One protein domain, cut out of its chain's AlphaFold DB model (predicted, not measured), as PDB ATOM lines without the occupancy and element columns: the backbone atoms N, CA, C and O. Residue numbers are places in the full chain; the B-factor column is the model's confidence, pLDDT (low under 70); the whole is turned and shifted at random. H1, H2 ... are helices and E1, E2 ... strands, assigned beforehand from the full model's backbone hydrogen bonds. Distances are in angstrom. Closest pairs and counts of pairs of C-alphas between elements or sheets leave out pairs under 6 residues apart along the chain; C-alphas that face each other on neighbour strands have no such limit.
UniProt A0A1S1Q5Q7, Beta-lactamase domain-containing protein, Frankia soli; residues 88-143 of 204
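This is residues 88 to 143 of the 204 residues of the protein "Beta-lactamase domain-containing protein" of Frankia soli (UniProt A0A1S1Q5Q7). Little regular structure is here: a loosely folded run of loops holds one small hairpin, E1 and E2, with the short helix H1 set away from E1, and residues 137 to 143, of which 140 to 143 belong to H2, stick out as a tail. The printed part has 56 residues, 15 of them in named elements, in the order E1, E2, H1, H2; the class is mixed, the sheet antiparallel. It is loose, with a radius of gyration of the C-alphas of 12.7 A and spans of 34 by 27 by 16 A.

Find C-alpha 104 at (142.162, 143.571, 94.399); E1 runs from there to 106, 6.8 A. E2, residues 116 to 118, spans 6.9 A. H1, residues 125 to 129, spans 6.3 A. H2, residues 140 to 143, spans 4.9 A and ends at (168.129, 145.999, 101.202).

Look first at hairpin E1 and E2, antiparallel at 144 degrees: C-alphas 106 and 116 face each other at 4.3 A, and N 105 and O 117, 2.8 A apart, are within hydrogen-bond range. H1 is apart from E1 and H2. In H1 the O i to N i+4 pair is within range; H2 is too short for one.

C-alphas 88 and 143, the farthest two, are 36.0 A apart. The printed part has no cut, and no link is long. Residues 138 to 143 have pLDDT under 70.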
ATOM      1  N   ASP A  88     139.249 166.653  96.934       97.25
ATOM      2  CA  ASP A  88     138.589 166.342  98.200       97.25
ATOM      3  C   ASP A  88     139.349 165.197  98.893       97.25
ATOM      4  O   ASP A  88     139.752 164.213  98.268       97.25
ATOM      5  N   LEU A  89     139.593 165.340 100.198       98.25
ATOM      6  CA  LEU A  89     140.300 164.339 100.997       98.25
ATOM      7  C   LEU A  89     139.539 163.015 101.100       98.25
ATOM      8  O   LEU A  89     140.175 161.969 101.284       98.25
ATOM      9  N   ASP A  90     138.214 163.064 101.016       97.69
ATOM     10  CA  ASP A  90     137.326 161.935 101.269       97.69
ATOM     11  C   ASP A  90     136.622 161.430  99.988       97.69
ATOM     12  O   ASP A  90     135.965 160.387 100.020       97.69
ATOM     13  N   GLU A  91     136.836 162.087  98.838       96.75
ATOM     14  CA  GLU A  91     136.468 161.568  97.510       96.75
ATOM     15  C   GLU A  91     137.406 160.409  97.097       96.75
ATOM     16  O   GLU A  91     138.619 160.456  97.354       96.75
ATOM     17  N   PRO A  92     136.883 159.356  96.434       97.62
ATOM     18  CA  PRO A  92     137.711 158.378  95.738       97.62
ATOM     19  C   PRO A  92     138.682 159.034  94.752       97.62
ATOM     20  O   PRO A  92     138.297 159.875  93.942       97.62
ATOM     21  N   VAL A  93     139.937 158.589  94.747       97.00
ATOM     22  CA  VAL A  93     140.945 159.132  93.819       97.00
ATOM     23  C   VAL A  93     140.755 158.667  92.379       97.00
ATOM     24  O   VAL A  93     141.460 159.155  91.507       97.00
ATOM     25  N   ASP A  94     139.812 157.766  92.105       97.06
ATOM     26  CA  ASP A  94     139.569 157.130  90.804       97.06
ATOM     27  C   ASP A  94     139.444 158.136  89.643       97.06
ATOM     28  O   ASP A  94     139.889 157.854  88.532       97.06
ATOM     29  N   ARG A  95     138.887 159.332  89.894       95.06
ATOM     30  CA  ARG A  95     138.796 160.415  88.896       95.06
ATOM     31  C   ARG A  95     140.170 160.938  88.464       95.06
ATOM     32  O   ARG A  95     140.345 161.324  87.312       95.06
ATOM     33  N   LEU A  96     141.112 161.002  89.401       95.31
ATOM     34  CA  LEU A  96     142.468 161.521  89.204       95.31
ATOM     35  C   LEU A  96     143.465 160.409  88.853       95.31
ATOM     36  O   LEU A  96     144.416 160.655  88.120       95.31
ATOM     37  N   LEU A  97     143.243 159.212  89.397       96.00
ATOM     38  CA  LEU A  97     144.116 158.042  89.343       96.00
ATOM     39  C   LEU A  97     143.278 156.800  88.984       96.00
ATOM     40  O   LEU A  97     143.068 155.924  89.832       96.00
ATOM     41  N   PRO A  98     142.747 156.707  87.752       96.56
ATOM     42  CA  PRO A  98     141.890 155.594  87.335       96.56
ATOM     43  C   PRO A  98     142.600 154.235  87.412       96.56
ATOM     44  O   PRO A  98     141.959 153.198  87.590       96.56
ATOM     45  N   GLU A  99     143.932 154.210  87.354       95.31
ATOM     46  CA  GLU A  99     144.744 153.017  87.581       95.31
ATOM     47  C   GLU A  99     144.649 152.473  89.014       95.31
ATOM     48  O   GLU A  99     145.054 151.336  89.245       95.31
ATOM     49  N   LEU A 100     144.114 153.242  89.967       94.88
ATOM     50  CA  LEU A 100     143.831 152.806  91.335       94.88
ATOM     51  C   LEU A 100     142.368 152.389  91.545       94.88
ATOM     52  O   LEU A 100     142.026 151.935  92.635       94.88
ATOM     53  N   ALA A 101     141.513 152.455  90.524       95.31
ATOM     54  CA  ALA A 101     140.130 151.998  90.632       95.31
ATOM     55  C   ALA A 101     140.042 150.459  90.664       95.31
ATOM     56  O   ALA A 101     140.884 149.755  90.093       95.31
ATOM     57  N   GLY A 102     139.019 149.913  91.331       93.56
ATOM     58  CA  GLY A 102     138.682 148.480  91.274       93.56
ATOM     59  C   GLY A 102     139.797 147.521  91.718       93.56
ATOM     60  O   GLY A 102     139.909 146.417  91.181       93.56
ATOM     61  N   ARG A 103     140.661 147.938  92.654       93.75
ATOM     62  CA  ARG A 103     141.795 147.114  93.105       93.75
ATOM     63  C   ARG A 103     141.341 145.806  93.743       93.75
ATOM     64  O   ARG A 103     140.285 145.710  94.372       93.75
ATOM     65  N   ARG A 104     142.224 144.819  93.642       94.62
ATOM     66  CA  ARG A 104     142.162 143.571  94.399       94.62
ATOM     67  C   ARG A 104     143.288 143.550  95.430       94.62
ATOM     68  O   ARG A 104     144.326 144.174  95.228       94.62
ATOM     69  N   VAL A 105     143.060 142.859  96.539       94.50
ATOM     70  CA  VAL A 105     143.971 142.744  97.681       94.50
ATOM     71  C   VAL A 105     144.322 141.275  97.854       94.50
ATOM     72  O   VAL A 105     143.421 140.436  97.828       94.50
ATOM     73  N   LEU A 106     145.606 140.963  98.028       94.25
ATOM     74  CA  LEU A 106     146.054 139.599  98.315       94.25
ATOM     75  C   LEU A 106     145.411 139.081  99.604       94.25
ATOM     76  O   LEU A 106     145.383 139.788 100.616       94.25
ATOM     77  N   CYS A 107     144.935 137.837  99.575       94.12
ATOM     78  CA  CYS A 107     144.408 137.165 100.763       94.12
ATOM     79  C   CYS A 107     145.509 136.937 101.809       94.12
ATOM     80  O   CYS A 107     145.267 137.048 103.011       94.12
ATOM     81  N   HIS A 108     146.728 136.654 101.342       89.94
ATOM     82  CA  HIS A 108     147.915 136.469 102.164       89.94
ATOM     83  C   HIS A 108     149.126 137.160 101.506       89.94
ATOM     84  O   HIS A 108     149.319 136.983 100.305       89.94
ATOM     85  N   PRO A 109     149.973 137.909 102.243       85.06
ATOM     86  CA  PRO A 109     151.123 138.619 101.662       85.06
ATOM     87  C   PRO A 109     152.117 137.723 100.913       85.06
ATOM     88  O   PRO A 109     152.680 138.143  99.910       85.06
ATOM     89  N   ASP A 110     152.297 136.487 101.392       84.94
ATOM     90  CA  ASP A 110     153.162 135.469 100.768       84.94
ATOM     91  C   ASP A 110     152.384 134.499  99.848       84.94
ATOM     92  O   ASP A 110     152.899 133.444  99.478       84.94
ATOM     93  N   GLY A 111     151.109 134.788  99.564       88.06
ATOM     94  CA  GLY A 111     150.245 133.935  98.747       88.06
ATOM     95  C   GLY A 111     150.471 134.106  97.236       88.06
ATOM     96  O   GLY A 111     151.173 135.028  96.811       88.06
ATOM     97  N   PRO A 112     149.873 133.235  96.404       93.12
ATOM     98  CA  PRO A 112     149.840 133.413  94.952       93.12
ATOM     99  C   PRO A 112     149.264 134.781  94.547       93.12
ATOM    100  O   PRO A 112     148.338 135.279  95.183       93.12
ATOM    101  N   LEU A 113     149.789 135.391  93.475       90.94
ATOM    102  CA  LEU A 113     149.380 136.741  93.042       90.94
ATOM    103  C   LEU A 113     147.922 136.831  92.565       90.94
ATOM    104  O   LEU A 113     147.351 137.920  92.517       90.94
ATOM    105  N   ASP A 114     147.333 135.702  92.186       94.81
ATOM    106  CA  ASP A 114     145.942 135.565  91.767       94.81
ATOM    107  C   ASP A 114     144.981 135.299  92.940       94.81
ATOM    108  O   ASP A 114     143.787 135.600  92.818       94.81
ATOM    109  N   ASP A 115     145.480 134.851  94.101       96.56
ATOM    110  CA  ASP A 115     144.685 134.662  95.321       96.56
ATOM    111  C   ASP A 115     144.371 136.006  95.993       96.56
ATOM    112  O   ASP A 115     145.073 136.519  96.875       96.56
ATOM    113  N   THR A 116     143.296 136.618  95.510       97.19
ATOM    114  CA  THR A 116     142.924 137.986  95.844       97.19
ATOM    115  C   THR A 116     141.427 138.135  96.070       97.19
ATOM    116  O   THR A 116     140.603 137.494  95.412       97.19
ATOM    117  N   VAL A 117     141.056 139.095  96.914       97.25
ATOM    118  CA  VAL A 117     139.675 139.566  97.097       97.25
ATOM    119  C   VAL A 117     139.524 141.008  96.606       97.25
ATOM    120  O   VAL A 117     140.502 141.756  96.601       97.25
ATOM    121  N   PRO A 118     138.323 141.450  96.192       97.25
ATOM    122  CA  PRO A 118     138.083 142.864  95.914       97.25
ATOM    123  C   PRO A 118     138.420 143.747  97.125       97.25
ATOM    124  O   PRO A 118     138.151 143.374  98.271       97.25
ATOM    125  N   ALA A 119     138.985 144.934  96.883       96.19
ATOM    126  CA  ALA A 119     139.158 145.930  97.934       96.19
ATOM    127  C   ALA A 119     137.791 146.336  98.520       96.19
ATOM    128  O   ALA A 119     136.807 146.486  97.799       96.19
ATOM    129  N   ARG A 120     137.724 146.523  99.845       95.81
ATOM    130  CA  ARG A 120     136.457 146.788 100.559       95.81
ATOM    131  C   ARG A 120     135.863 148.173 100.290       95.81
ATOM    132  O   ARG A 120     134.677 148.371 100.518       95.81
ATOM    133  N   ARG A 121     136.691 149.133  99.879       96.06
ATOM    134  CA  ARG A 121     136.300 150.493  99.494       96.06
ATOM    135  C   ARG A 121     137.365 151.104  98.570       96.06
ATOM    136  O   ARG A 121     138.498 150.616  98.597       96.06
ATOM    137  N   PRO A 122     137.038 152.163  97.810       97.19
ATOM    138  CA  PRO A 122     138.021 152.942  97.056       97.19
ATOM    139  C   PRO A 122     139.064 153.620  97.958       97.19
ATOM    140  O   PRO A 122     138.821 153.840  99.150       97.19
ATOM    141  N   ILE A 123     140.212 153.966  97.370       97.62
ATOM    142  CA  ILE A 123     141.274 154.761  98.005       97.62
ATOM    143  C   ILE A 123     140.881 156.239  97.943       97.62
ATOM    144  O   ILE A 123     140.428 156.701  96.898       97.62
ATOM    145  N   THR A 124     141.085 156.989  99.027       97.81
ATOM    146  CA  THR A 124     140.903 158.451  99.031       97.81
ATOM    147  C   THR A 124     142.240 159.188  99.100       97.81
ATOM    148  O   THR A 124     143.280 158.600  99.421       97.81
ATOM    149  N   ALA A 125     142.241 160.497  98.830       97.38
ATOM    150  CA  ALA A 125     143.449 161.310  98.982       97.38
ATOM    151  C   ALA A 125     143.954 161.307 100.437       97.38
ATOM    152  O   ALA A 125     145.167 161.264 100.672       97.38
ATOM    153  N   ARG A 126     143.043 161.248 101.421       97.94
ATOM    154  CA  ARG A 126     143.400 161.054 102.832       97.94
ATOM    155  C   ARG A 126     144.220 159.785 103.033       97.94
ATOM    156  O   ARG A 126     145.262 159.861 103.677       97.94
ATOM    157  N   ASP A 127     143.810 158.658 102.449       97.44
ATOM    158  CA  ASP A 127     144.546 157.400 102.593       97.44
ATOM    159  C   ASP A 127     145.972 157.474 102.047       97.44
ATOM    160  O   ASP A 127     146.888 156.912 102.652       97.44
ATOM    161  N   LEU A 128     146.166 158.162 100.916       95.69
ATOM    162  CA  LEU A 128     147.486 158.377 100.320       95.69
ATOM    163  C   LEU A 128     148.381 159.208 101.249       95.69
ATOM    164  O   LEU A 128     149.520 158.821 101.517       95.69
ATOM    165  N   LEU A 129     147.853 160.309 101.789       96.06
ATOM    166  CA  LEU A 129     148.587 161.199 102.695       96.06
ATOM    167  C   LEU A 129     148.908 160.541 104.046       96.06
ATOM    168  O   LEU A 129     149.923 160.873 104.664       96.06
ATOM    169  N   THR A 130     148.072 159.603 104.500       95.06
ATOM    170  CA  THR A 130     148.254 158.890 105.776       95.06
ATOM    171  C   THR A 130     148.857 157.497 105.634       95.06
ATOM    172  O   THR A 130     148.991 156.801 106.639       95.06
ATOM    173  N   PHE A 131     149.242 157.083 104.424       94.31
ATOM    174  CA  PHE A 131     149.803 155.755 104.145       94.31
ATOM    175  C   PHE A 131     148.891 154.592 104.588       94.31
ATOM    176  O   PHE A 131     149.361 153.554 105.050       94.31
ATOM    177  N   THR A 132     147.572 154.747 104.428       93.69
ATOM    178  CA  THR A 132     146.552 153.728 104.762       93.69
ATOM    179  C   THR A 132     145.847 153.149 103.535       93.69
ATOM    180  O   THR A 132     144.857 152.436 103.666       93.69
ATOM    181  N   PHE A 133     146.382 153.401 102.341       93.06
ATOM    182  CA  PHE A 133     145.816 153.002 101.048       93.06
ATOM    183  C   PHE A 133     146.077 151.531 100.660       93.06
ATOM    184  O   PHE A 133     145.763 151.111  99.551       93.06
ATOM    185  N   GLY A 134     146.640 150.731 101.574       90.12
ATOM    186  CA  GLY A 134     146.731 149.271 101.448       90.12
ATOM    187  C   GLY A 134     147.951 148.730 100.697       90.12
ATOM    188  O   GLY A 134     148.096 147.514 100.600       90.12
ATOM    189  N   PHE A 135     148.846 149.587 100.202       87.00
ATOM    190  CA  PHE A 135     150.091 149.134  99.579       87.00
ATOM    191  C   PHE A 135     151.156 148.841 100.635       87.00
ATOM    192  O   PHE A 135     151.450 149.671 101.496       87.00
ATOM    193  N   GLY A 136     151.760 147.659 100.529       77.62
ATOM    194  CA  GLY A 136     152.974 147.310 101.255       77.62
ATOM    195  C   GLY A 136     154.230 147.809 100.540       77.62
ATOM    196  O   GLY A 136     154.228 148.065  99.338       77.62
ATOM    197  N   LEU A 137     155.325 147.906 101.288       73.38
ATOM    198  CA  LEU A 137     156.670 148.100 100.752       73.38
ATOM    199  C   LEU A 137     157.439 146.787 100.906       73.38
ATOM    200  O   LEU A 137     157.548 146.268 102.019       73.38
ATOM    201  N   SER A 138     157.982 146.255  99.808       68.94
ATOM    202  CA  SER A 138     158.899 145.115  99.896       68.94
ATOM    203  C   SER A 138     160.234 145.596 100.456       68.94
ATOM    204  O   SER A 138     160.849 146.503  99.900       68.94
ATOM    205  N   GLY A 139     160.695 144.987 101.551       59.06
ATOM    206  CA  GLY A 139     161.977 145.334 102.171       59.06
ATOM    207  C   GLY A 139     163.172 145.148 101.232       59.06
ATOM    208  O   GLY A 139     164.138 145.900 101.337       59.06
ATOM    209  N   GLU A 140     163.069 144.240 100.253       60.16
ATOM    210  CA  GLU A 140     164.080 144.058  99.202       60.16
ATOM    211  C   GLU A 140     164.340 145.349  98.414       60.16
ATOM    212  O   GLU A 140     165.467 145.583  97.994       60.16
ATOM    213  N   MET A 141     163.352 146.246  98.289       55.41
ATOM    214  CA  MET A 141     163.545 147.551  97.639       55.41
ATOM    215  C   MET A 141     164.602 148.424  98.332       55.41
ATOM    216  O   MET A 141     165.165 149.311  97.697       55.41
ATOM    217  N   PHE A 142     164.873 148.191  99.620       55.66
ATOM    218  CA  PHE A 142     165.813 148.982 100.421       55.66
ATOM    219  C   PHE A 142     167.070 148.208 100.822       55.66
ATOM    220  O   PHE A 142     168.072 148.825 101.180       55.66
ATOM    221  N   THR A 143     167.029 146.875 100.767       48.19
ATOM    222  CA  THR A 143     168.129 145.999 101.202       48.19
ATOM    223  C   THR A 143     168.811 145.257 100.055       48.19
ATOM    224  O   THR A 143     169.877 144.673 100.264       48.19
TER     225      THR A 143